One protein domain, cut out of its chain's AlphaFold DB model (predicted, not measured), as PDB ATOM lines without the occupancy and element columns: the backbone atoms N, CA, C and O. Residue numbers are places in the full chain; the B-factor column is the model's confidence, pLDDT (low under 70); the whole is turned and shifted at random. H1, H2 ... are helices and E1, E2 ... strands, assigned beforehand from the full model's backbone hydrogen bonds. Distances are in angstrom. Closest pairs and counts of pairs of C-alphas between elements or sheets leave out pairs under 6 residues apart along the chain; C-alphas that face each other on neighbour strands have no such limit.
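This is residues 3 to 11 and 23 to 98 of the 208 residues of the protein "uncharacterized protein LOC117547658 isoform X2" of Gymnodraco acuticeps (UniProt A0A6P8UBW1). A small sheet of two antiparallel strands, E2 and E3, has helix H1 packed over one face; E1 and H2 lie far out. The printed part has 85 residues, under half in named elements, with three named helices and three named strands in the order E1 H1 E2 H2 E3 H3, class mixed. It is compact, with radius of gyration of the C-alphas 13.4 A and spans 34 by 28 by 21 A.

Find E2, residues 49 to 52, from C-alpha 49 at (446.456, 300.710, 367.469); E3 is residues 88 to 91. H1, residues 26 to 40, runs 21.0 A. H2 is residues 71 to 78, E1 residues 7 to 9. H3, residues 92 to 96, ends at C-alpha (452.133, 292.750, 373.967).

Between E2 and E3, N 50 and O 90 are within hydrogen-bond range, 2.9 A. The closest C-alphas of H1 and E2, Leu 30 and Leu 51, are 6.3 A apart. In H1, H2 and H3 every O i to N i+4 pair is within range.

Residues 12 to 22 are cut out, a 27.8 A gap between C-alphas 11 and 23. The E2 to H2 link is long. No printed residue is under 70 in pLDDT.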
ATOM      1  N   ARG A   3     458.759 299.663 369.242       86.19
ATOM      2  CA  ARG A   3     459.623 298.737 369.975       86.19
ATOM      3  C   ARG A   3     461.060 298.850 369.458       86.19
ATOM      4  O   ARG A   3     461.291 298.786 368.255       86.19
ATOM      5  N   MET A   4     462.008 299.026 370.370       83.94
ATOM      6  CA  MET A   4     463.440 299.083 370.092       83.94
ATOM      7  C   MET A   4     464.176 298.404 371.251       83.94
ATOM      8  O   MET A   4     464.037 298.826 372.399       83.94
ATOM      9  N   ASP A   5     464.926 297.343 370.953       80.50
ATOM     10  CA  ASP A   5     465.696 296.562 371.939       80.50
ATOM     11  C   ASP A   5     464.838 295.975 373.077       80.50
ATOM     12  O   ASP A   5     465.246 295.941 374.231       80.50
ATOM     13  N   GLY A   6     463.605 295.557 372.768       79.31
ATOM     14  CA  GLY A   6     462.668 295.005 373.758       79.31
ATOM     15  C   GLY A   6     461.843 296.047 374.525       79.31
ATOM     16  O   GLY A   6     460.806 295.686 375.074       79.31
ATOM     17  N   CYS A   7     462.210 297.330 374.470       82.06
ATOM     18  CA  CYS A   7     461.498 298.421 375.145       82.06
ATOM     19  C   CYS A   7     460.700 299.292 374.159       82.06
ATOM     20  O   CYS A   7     461.107 299.495 373.012       82.06
ATOM     21  N   LEU A   8     459.576 299.864 374.601       86.88
ATOM     22  CA  LEU A   8     458.847 300.872 373.826       86.88
ATOM     23  C   LEU A   8     459.553 302.223 373.945       86.88
ATOM     24  O   LEU A   8     459.654 302.785 375.032       86.88
ATOM     25  N   LYS A   9     460.026 302.766 372.819       89.00
ATOM     26  CA  LYS A   9     460.666 304.086 372.769       89.00
ATOM     27  C   LYS A   9     459.833 305.061 371.926       89.00
ATOM     28  O   LYS A   9     459.244 304.671 370.905       89.00
ATOM     29  N   PRO A  10     459.722 306.341 372.326       90.12
ATOM     30  CA  PRO A  10     459.092 307.356 371.492       90.12
ATOM     31  C   PRO A  10     459.939 307.589 370.236       90.12
ATOM     32  O   PRO A  10     461.164 307.663 370.295       90.12
ATOM     33  N   VAL A  11     459.286 307.700 369.078       89.81
ATOM     34  CA  VAL A  11     459.978 307.930 367.804       89.81
ATOM     35  C   VAL A  11     460.189 309.432 367.632       89.81
ATOM     36  O   VAL A  11     459.224 310.200 367.599       89.81
ATOM     37  N   GLN A  23     435.447 316.528 376.315       93.31
ATOM     38  CA  GLN A  23     434.598 315.343 376.475       93.31
ATOM     39  C   GLN A  23     435.084 314.084 375.740       93.31
ATOM     40  O   GLN A  23     434.469 313.034 375.904       93.31
ATOM     41  N   TRP A  24     436.155 314.157 374.940       94.94
ATOM     42  CA  TRP A  24     436.569 313.002 374.143       94.94
ATOM     43  C   TRP A  24     437.044 311.832 375.000       94.94
ATOM     44  O   TRP A  24     437.890 311.983 375.894       94.94
ATOM     45  N   ALA A  25     436.527 310.654 374.661       94.25
ATOM     46  CA  ALA A  25     436.962 309.382 375.216       94.25
ATOM     47  C   ALA A  25     438.230 308.864 374.514       94.25
ATOM     48  O   ALA A  25     438.676 309.387 373.487       94.25
ATOM     49  N   CYS A  26     438.822 307.798 375.063       92.62
ATOM     50  CA  CYS A  26     440.034 307.191 374.504       92.62
ATOM     51  C   CYS A  26     439.849 306.740 373.043       92.62
ATOM     52  O   CYS A  26     440.756 306.916 372.232       92.62
ATOM     53  N   GLU A  27     438.684 306.187 372.697       93.25
ATOM     54  CA  GLU A  27     438.391 305.672 371.352       93.25
ATOM     55  C   GLU A  27     438.354 306.781 370.294       93.25
ATOM     56  O   GLU A  27     439.009 306.681 369.255       93.25
ATOM     57  N   GLU A  28     437.642 307.873 370.577       94.75
ATOM     58  CA  GLU A  28     437.532 309.034 369.685       94.75
ATOM     59  C   GLU A  28     438.894 309.696 369.482       94.75
ATOM     60  O   GLU A  28     439.303 310.008 368.358       94.75
ATOM     61  N   LEU A  29     439.637 309.845 370.582       94.62
ATOM     62  CA  LEU A  29     440.978 310.401 370.570       94.62
ATOM     63  C   LEU A  29     441.931 309.534 369.741       94.62
ATOM     64  O   LEU A  29     442.703 310.064 368.939       94.62
ATOM     65  N   LEU A  30     441.853 308.210 369.893       93.94
ATOM     66  CA  LEU A  30     442.633 307.250 369.122       93.94
ATOM     67  C   LEU A  30     442.295 307.335 367.627       93.94
ATOM     68  O   LEU A  30     443.209 307.447 366.811       93.94
ATOM     69  N   ALA A  31     441.013 307.357 367.256       93.94
ATOM     70  CA  ALA A  31     440.585 307.464 365.861       93.94
ATOM     71  C   ALA A  31     441.087 308.762 365.201       93.94
ATOM     72  O   ALA A  31     441.649 308.737 364.098       93.94
ATOM     73  N   ALA A  32     440.954 309.898 365.893       94.94
ATOM     74  CA  ALA A  32     441.461 311.186 365.427       94.94
ATOM     75  C   ALA A  32     442.993 311.186 365.296       94.94
ATOM     76  O   ALA A  32     443.545 311.704 364.316       94.94
ATOM     77  N   ALA A  33     443.686 310.575 366.258       93.75
ATOM     78  CA  ALA A  33     445.136 310.475 366.263       93.75
ATOM     79  C   ALA A  33     445.651 309.586 365.118       93.75
ATOM     80  O   ALA A  33     446.559 310.009 364.405       93.75
ATOM     81  N   ILE A  34     445.036 308.422 364.868       92.38
ATOM     82  CA  ILE A  34     445.363 307.538 363.733       92.38
ATOM     83  C   ILE A  34     445.158 308.277 362.414       92.38
ATOM     84  O   ILE A  34     446.058 308.308 361.576       92.38
ATOM     85  N   LYS A  35     444.001 308.930 362.238       93.44
ATOM     86  CA  LYS A  35     443.690 309.705 361.029       93.44
ATOM     87  C   LYS A  35     444.762 310.758 360.754       93.44
ATOM     88  O   LYS A  35     445.247 310.874 359.628       93.44
ATOM     89  N   LYS A  36     445.158 311.512 361.783       94.50
ATOM     90  CA  LYS A  36     446.192 312.544 361.661       94.50
ATOM     91  C   LYS A  36     447.573 311.949 361.398       94.50
ATOM     92  O   LYS A  36     448.316 312.465 360.565       94.50
ATOM     93  N   GLN A  37     447.903 310.860 362.082       91.62
ATOM     94  CA  GLN A  37     449.175 310.180 361.923       91.62
ATOM     95  C   GLN A  37     449.317 309.628 360.503       91.62
ATOM     96  O   GLN A  37     450.344 309.891 359.892       91.62
ATOM     97  N   LYS A  38     448.284 308.977 359.952       90.50
ATOM     98  CA  LYS A  38     448.255 308.448 358.577       90.50
ATOM     99  C   LYS A  38     448.335 309.552 357.516       90.50
ATOM    100  O   LYS A  38     448.993 309.377 356.498       90.50
ATOM    101  N   ALA A  39     447.718 310.708 357.769       91.19
ATOM    102  CA  ALA A  39     447.781 311.850 356.855       91.19
ATOM    103  C   ALA A  39     449.193 312.455 356.734       91.19
ATOM    104  O   ALA A  39     449.560 312.941 355.668       91.19
ATOM    105  N   PHE A  40     449.982 312.440 357.815       90.00
ATOM    106  CA  PHE A  40     451.322 313.042 357.838       90.00
ATOM    107  C   PHE A  40     452.459 312.020 357.682       90.00
ATOM    108  O   PHE A  40     453.540 312.349 357.205       90.00
ATOM    109  N   ASN A  41     452.229 310.773 358.088       87.00
ATOM    110  CA  ASN A  41     453.215 309.702 358.124       87.00
ATOM    111  C   ASN A  41     452.679 308.544 357.278       87.00
ATOM    112  O   ASN A  41     451.822 307.786 357.730       87.00
ATOM    113  N   GLN A  42     453.184 308.420 356.051       79.25
ATOM    114  CA  GLN A  42     452.773 307.365 355.111       79.25
ATOM    115  C   GLN A  42     453.229 305.961 355.543       79.25
ATOM    116  O   GLN A  42     452.761 304.967 355.007       79.25
ATOM    117  N   ASP A  43     454.134 305.878 356.514       76.62
ATOM    118  CA  ASP A  43     454.711 304.652 357.068       76.62
ATOM    119  C   ASP A  43     453.997 304.146 358.331       76.62
ATOM    120  O   ASP A  43     454.540 303.308 359.053       76.62
ATOM    121  N   LEU A  44     452.808 304.670 358.645       78.75
ATOM    122  CA  LEU A  44     452.000 304.096 359.715       78.75
ATOM    123  C   LEU A  44     451.476 302.728 359.259       78.75
ATOM    124  O   LEU A  44     450.717 302.648 358.298       78.75
ATOM    125  N   GLU A  45     451.895 301.668 359.949       77.25
ATOM    126  CA  GLU A  45     451.420 300.309 359.685       77.25
ATOM    127  C   GLU A  45     449.909 300.234 359.918       77.25
ATOM    128  O   GLU A  45     449.433 300.643 360.975       77.25
ATOM    129  N   ASP A  46     449.157 299.729 358.939       74.00
ATOM    130  CA  ASP A  46     447.719 299.508 359.092       74.00
ATOM    131  C   ASP A  46     447.504 298.321 360.049       74.00
ATOM    132  O   ASP A  46     447.821 297.178 359.726       74.00
ATOM    133  N   GLY A  47     446.987 298.598 361.251       79.88
ATOM    134  CA  GLY A  47     446.761 297.585 362.281       79.88
ATOM    135  C   GLY A  47     445.970 298.101 363.482       79.88
ATOM    136  O   GLY A  47     445.584 299.270 363.551       79.88
ATOM    137  N   ALA A  48     445.717 297.216 364.451       87.88
ATOM    138  CA  ALA A  48     445.098 297.603 365.713       87.88
ATOM    139  C   ALA A  48     446.067 298.494 366.503       87.88
ATOM    140  O   ALA A  48     447.160 298.069 366.891       87.88
ATOM    141  N   HIS A  49     445.667 299.741 366.725       91.00
ATOM    142  CA  HIS A  49     446.456 300.710 367.469       91.00
ATOM    143  C   HIS A  49     445.896 300.908 368.870       91.00
ATOM    144  O   HIS A  49     444.694 300.814 369.093       91.00
ATOM    145  N   VAL A  50     446.782 301.239 369.801       92.62
ATOM    146  CA  VAL A  50     446.438 301.596 371.175       92.62
ATOM    147  C   VAL A  50     447.123 302.899 371.562       92.62
ATOM    148  O   VAL A  50     448.189 303.249 371.038       92.62
ATOM    149  N   LEU A  51     446.489 303.628 372.476       93.75
ATOM    150  CA  LEU A  51     447.013 304.870 373.026       93.75
ATOM    151  C   LEU A  51     447.725 304.583 374.351       93.75
ATOM    152  O   LEU A  51     447.276 303.758 375.145       93.75
ATOM    153  N   LEU A  52     448.849 305.255 374.571       93.00
ATOM    154  CA  LEU A  52     449.746 305.031 375.698       93.00
ATOM    155  C   LEU A  52     450.048 306.342 376.420       93.00
ATOM    156  O   LEU A  52     450.239 307.392 375.793       93.00
ATOM    157  N   TYR A  53     450.167 306.245 377.739       93.38
ATOM    158  CA  TYR A  53     450.740 307.279 378.590       93.38
ATOM    159  C   TYR A  53     452.257 307.429 378.367       93.38
ATOM    160  O   TYR A  53     452.886 306.557 377.757       93.38
ATOM    161  N   PRO A  54     452.878 308.505 378.890       90.69
ATOM    162  CA  PRO A  54     454.334 308.650 378.896       90.69
ATOM    163  C   PRO A  54     455.075 307.465 379.526       90.69
ATOM    164  O   PRO A  54     456.153 307.107 379.059       90.69
ATOM    165  N   ASP A  55     454.441 306.802 380.494       88.19
ATOM    166  CA  ASP A  55     454.964 305.625 381.196       88.19
ATOM    167  C   ASP A  55     454.817 304.317 380.395       88.19
ATOM    168  O   ASP A  55     454.956 303.230 380.949       88.19
ATOM    169  N   ALA A  56     454.468 304.400 379.105       86.88
ATOM    170  CA  ALA A  56     454.203 303.262 378.220       86.88
ATOM    171  C   ALA A  56     453.067 302.325 378.692       86.88
ATOM    172  O   ALA A  56     452.971 301.182 378.251       86.88
ATOM    173  N   ARG A  57     452.170 302.818 379.555       88.25
ATOM    174  CA  ARG A  57     450.952 302.111 379.977       88.25
ATOM    175  C   ARG A  57     449.801 302.404 379.027       88.25
ATOM    176  O   ARG A  57     449.644 303.548 378.597       88.25
ATOM    177  N   VAL A  58     448.993 301.390 378.721       91.31
ATOM    178  CA  VAL A  58     447.806 301.536 377.866       91.31
ATOM    179  C   VAL A  58     446.772 302.416 378.560       91.31
ATOM    180  O   VAL A  58     446.511 302.264 379.754       91.31
ATOM    181  N   ILE A  59     446.186 303.337 377.802       92.56
ATOM    182  CA  ILE A  59     445.149 304.236 378.296       92.56
ATOM    183  C   ILE A  59     443.835 303.470 378.395       92.56
ATOM    184  O   ILE A  59     443.267 303.040 377.395       92.56
ATOM    185  N   THR A  60     443.369 303.312 379.624       90.69
ATOM    186  CA  THR A  60     442.074 302.714 379.973       90.69
ATOM    187  C   THR A  60     441.402 303.634 380.984       90.69
ATOM    188  O   THR A  60     440.401 304.290 380.690       90.69
ATOM    189  N   ASN A  61     442.066 303.800 382.124       93.62
ATOM    190  CA  ASN A  61     441.655 304.651 383.229       93.62
ATOM    191  C   ASN A  61     442.740 305.695 383.504       93.62
ATOM    192  O   ASN A  61     443.894 305.547 383.092       93.62
ATOM    193  N   ILE A  62     442.365 306.760 384.207       92.38
ATOM    194  CA  ILE A  62     443.308 307.800 384.631       92.38
ATOM    195  C   ILE A  62     444.313 307.198 385.626       92.38
ATOM    196  O   ILE A  62     443.920 306.472 386.537       92.38
ATOM    197  N   PRO A  63     445.622 307.471 385.483       90.75
ATOM    198  CA  PRO A  63     446.621 306.897 386.372       90.75
ATOM    199  C   PRO A  63     446.376 307.337 387.819       90.75
ATOM    200  O   PRO A  63     446.316 308.528 388.113       90.75
ATOM    201  N   GLY A  64     446.267 306.361 388.723       89.81
ATOM    202  CA  GLY A  64     446.025 306.594 390.150       89.81
ATOM    203  C   GLY A  64     444.550 306.618 390.560       89.81
ATOM    204  O   GLY A  64     444.273 306.696 391.755       89.81
ATOM    205  N   THR A  65     443.608 306.508 389.620       91.31
ATOM    206  CA  THR A  65     442.170 306.422 389.907       91.31
ATOM    207  C   THR A  65     441.512 305.289 389.115       91.31
ATOM    208  O   THR A  65     442.073 304.765 388.157       91.31
ATOM    209  N   ASP A  66     440.296 304.905 389.511       92.31
ATOM    210  CA  ASP A  66     439.462 303.949 388.762       92.31
ATOM    211  C   ASP A  66     438.525 304.654 387.760       92.31
ATOM    212  O   ASP A  66     437.671 304.049 387.122       92.31
ATOM    213  N   THR A  67     438.668 305.969 387.588       92.62
ATOM    214  CA  THR A  67     437.813 306.741 386.681       92.62
ATOM    215  C   THR A  67     438.198 306.491 385.220       92.62
ATOM    216  O   THR A  67     439.397 306.522 384.902       92.62
ATOM    217  N   PRO A  68     437.219 306.318 384.313       93.38
ATOM    218  CA  PRO A  68     437.495 306.121 382.896       93.38
ATOM    219  C   PRO A  68     438.214 307.334 382.302       93.38
ATOM    220  O   PRO A  68     438.063 308.468 382.762       93.38
ATOM    221  N   PHE A  69     439.017 307.093 381.267       94.44
ATOM    222  CA  PHE A  69     439.759 308.165 380.622       94.44
ATOM    223  C   PHE A  69     438.842 309.120 379.849       94.44
ATOM    224  O   PHE A  69     438.144 308.739 378.908       94.44
ATOM    225  N   THR A  70     438.947 310.401 380.185       95.06
ATOM    226  CA  THR A  70     438.421 311.515 379.393       95.06
ATOM    227  C   THR A  70     439.474 312.615 379.380       95.06
ATOM    228  O   THR A  70     440.162 312.821 380.384       95.06
ATOM    229  N   VAL A  71     439.617 313.334 378.262       93.25
ATOM    230  CA  VAL A  71     440.638 314.389 378.121       93.25
ATOM    231  C   VAL A  71     440.539 315.418 379.250       93.25
ATOM    232  O   VAL A  71     441.560 315.776 379.836       93.25
ATOM    233  N   GLN A  72     439.327 315.863 379.591       92.94
ATOM    234  CA  GLN A  72     439.092 316.802 380.686       92.94
ATOM    235  C   GLN A  72     439.561 316.254 382.038       92.94
ATOM    236  O   GLN A  72     440.406 316.867 382.686       92.94
ATOM    237  N   MET A  73     439.062 315.082 382.433       92.94
ATOM    238  CA  MET A  73     439.388 314.467 383.722       92.94
ATOM    239  C   MET A  73     440.891 314.190 383.849       92.94
ATOM    240  O   MET A  73     441.487 314.427 384.895       92.94
ATOM    241  N   TYR A  74     441.543 313.758 382.766       93.00
ATOM    242  CA  TYR A  74     442.988 313.547 382.769       93.00
ATOM    243  C   TYR A  74     443.768 314.865 382.910       93.00
ATOM    244  O   TYR A  74     444.755 314.916 383.645       93.00
ATOM    245  N   LYS A  75     443.323 315.957 382.266       92.19
ATOM    246  CA  LYS A  75     443.910 317.298 382.465       92.19
ATOM    247  C   LYS A  75     443.786 317.770 383.911       92.19
ATOM    248  O   LYS A  75     444.747 318.322 384.445       92.19
ATOM    249  N   GLU A  76     442.620 317.567 384.517       92.06
ATOM    250  CA  GLU A  76     442.354 317.931 385.910       92.06
ATOM    251  C   GLU A  76     443.224 317.110 386.871       92.06
ATOM    252  O   GLU A  76     443.875 317.688 387.739       92.06
ATOM    253  N   ALA A  77     443.346 315.796 386.649       91.06
ATOM    254  CA  ALA A  77     444.171 314.902 387.465       91.06
ATOM    255  C   ALA A  77     445.674 315.237 387.423       91.06
ATOM    256  O   ALA A  77     446.369 315.090 388.426       91.06
ATOM    257  N   ILE A  78     446.193 315.727 386.288       90.06
ATOM    258  CA  ILE A  78     447.587 316.199 386.193       90.06
ATOM    259  C   ILE A  78     447.804 317.483 387.020       90.06
ATOM    260  O   ILE A  78     448.937 317.781 387.404       90.06
ATOM    261  N   GLY A  79     446.747 318.268 387.272       89.56
ATOM    262  CA  GLY A  79     446.801 319.494 388.075       89.56
ATOM    263  C   GLY A  79     447.573 320.652 387.431       89.56
ATOM    264  O   GLY A  79     447.950 321.601 388.113       89.56
ATOM    265  N   LYS A  80     447.847 320.589 386.119       87.00
ATOM    266  CA  LYS A  80     448.629 321.606 385.394       87.00
ATOM    267  C   LYS A  80     447.777 322.258 384.298       87.00
ATOM    268  O   LYS A  80     447.763 321.753 383.174       87.00
ATOM    269  N   PRO A  81     447.102 323.391 384.574       76.19
ATOM    270  CA  PRO A  81     446.095 323.961 383.670       76.19
ATOM    271  C   PRO A  81     446.649 324.357 382.291       76.19
ATOM    272  O   PRO A  81     445.938 324.263 381.292       76.19
ATOM    273  N   TYR A  82     447.928 324.739 382.222       74.31
ATOM    274  CA  TYR A  82     448.587 325.208 380.997       74.31
ATOM    275  C   TYR A  82     449.512 324.170 380.345       74.31
ATOM    276  O   TYR A  82     450.129 324.448 379.315       74.31
ATOM    277  N   GLN A  83     449.630 322.970 380.918       88.06
ATOM    278  CA  GLN A  83     450.526 321.954 380.381       88.06
ATOM    279  C   GLN A  83     449.853 321.190 379.239       88.06
ATOM    280  O   GLN A  83     448.745 320.668 379.364       88.06
ATOM    281  N   ARG A  84     450.564 321.065 378.118       90.62
ATOM    282  CA  ARG A  84     450.146 320.198 377.013       90.62
ATOM    283  C   ARG A  84     450.283 318.737 377.429       90.62
ATOM    284  O   ARG A  84     451.347 318.321 377.888       90.62
ATOM    285  N   ILE A  85     449.236 317.954 377.195       92.00
ATOM    286  CA  ILE A  85     449.292 316.500 377.325       92.00
ATOM    287  C   ILE A  85     449.997 315.912 376.103       92.00
ATOM    288  O   ILE A  85     449.725 316.304 374.968       92.00
ATOM    289  N   THR A  86     450.885 314.950 376.343       93.25
ATOM    290  CA  THR A  86     451.518 314.147 375.293       93.25
ATOM    291  C   THR A  86     451.149 312.691 375.506       93.25
ATOM    292  O   THR A  86     451.400 312.148 376.578       93.25
ATOM    293  N   LEU A  87     450.562 312.076 374.483       94.12
ATOM    294  CA  LEU A  87     450.208 310.659 374.449       94.12
ATOM    295  C   LEU A  87     450.890 310.014 373.246       94.12
ATOM    296  O   LEU A  87     451.230 310.695 372.271       94.12
ATOM    297  N   TYR A  88     451.082 308.702 373.300       93.56
ATOM    298  CA  TYR A  88     451.766 307.960 372.250       93.56
ATOM    299  C   TYR A  88     450.860 306.906 371.627       93.56
ATOM    300  O   TYR A  88     450.190 306.167 372.330       93.56
ATOM    301  N   ILE A  89     450.891 306.794 370.301       92.81
ATOM    302  CA  ILE A  89     450.227 305.706 369.569       92.81
ATOM    303  C   ILE A  89     451.230 304.570 369.368       92.81
ATOM    304  O   ILE A  89     452.395 304.832 369.038       92.81
ATOM    305  N   CYS A  90     450.804 303.325 369.543       90.31
ATOM    306  CA  CYS A  90     451.584 302.139 369.191       90.31
ATOM    307  C   CYS A  90     450.676 301.048 368.614       90.31
ATOM    308  O   CYS A  90     449.458 301.113 368.765       90.31
ATOM    309  N   THR A  91     451.259 300.071 367.927       89.25
ATOM    310  CA  THR A  91     450.545 298.863 367.506       89.25
ATOM    311  C   THR A  91     450.356 297.938 368.702       89.25
ATOM    312  O   THR A  91     451.221 297.854 369.574       89.25
ATOM    313  N   LEU A  92     449.221 297.245 368.746       87.56
ATOM    314  CA  LEU A  92     448.881 296.326 369.831       87.56
ATOM    315  C   LEU A  92     449.948 295.224 369.974       87.56
ATOM    316  O   LEU A  92     450.450 294.991 371.071       87.56
ATOM    317  N   GLU A  93     450.411 294.670 368.852       84.31
ATOM    318  CA  GLU A  93     451.482 293.663 368.814       84.31
ATOM    319  C   GLU A  93     452.787 294.152 369.456       84.31
ATOM    320  O   GLU A  93     453.499 293.398 370.118       84.31
ATOM    321  N   ALA A  94     453.140 295.425 369.262       82.50
ATOM    322  CA  ALA A  94     454.353 295.982 369.846       82.50
ATOM    323  C   ALA A  94     454.232 296.153 371.364       82.50
ATOM    324  O   ALA A  94     455.247 296.049 372.054       82.50
ATOM    325  N   VAL A  95     453.018 296.388 371.871       83.06
ATOM    326  CA  VAL A  95     452.735 296.500 373.306       83.06
ATOM    327  C   VAL A  95     452.778 295.132 373.979       83.06
ATOM    328  O   VAL A  95     453.490 294.984 374.966       83.06
ATOM    329  N   GLU A  96     452.114 294.119 373.422       81.06
ATOM    330  CA  GLU A  96     452.133 292.750 373.967       81.06
ATOM    331  C   GLU A  96     453.546 292.158 374.003       81.06
ATOM    332  O   GLU A  96     453.947 291.512 374.968       81.06
ATOM    333  N   ASN A  97     454.336 292.432 372.965       73.50
ATOM    334  CA  ASN A  97     455.713 291.959 372.866       73.50
ATOM    335  C   ASN A  97     456.717 292.804 373.665       73.50
ATOM    336  O   ASN A  97     457.893 292.432 373.780       73.50
ATOM    337  N   SER A  98     456.303 293.967 374.170       70.00
ATOM    338  CA  SER A  98     457.087 294.718 375.142       70.00
ATOM    339  C   SER A  98     456.787 294.129 376.513       70.00
ATOM    340  O   SER A  98     455.698 294.283 377.050       70.00
TER     341      SER A  98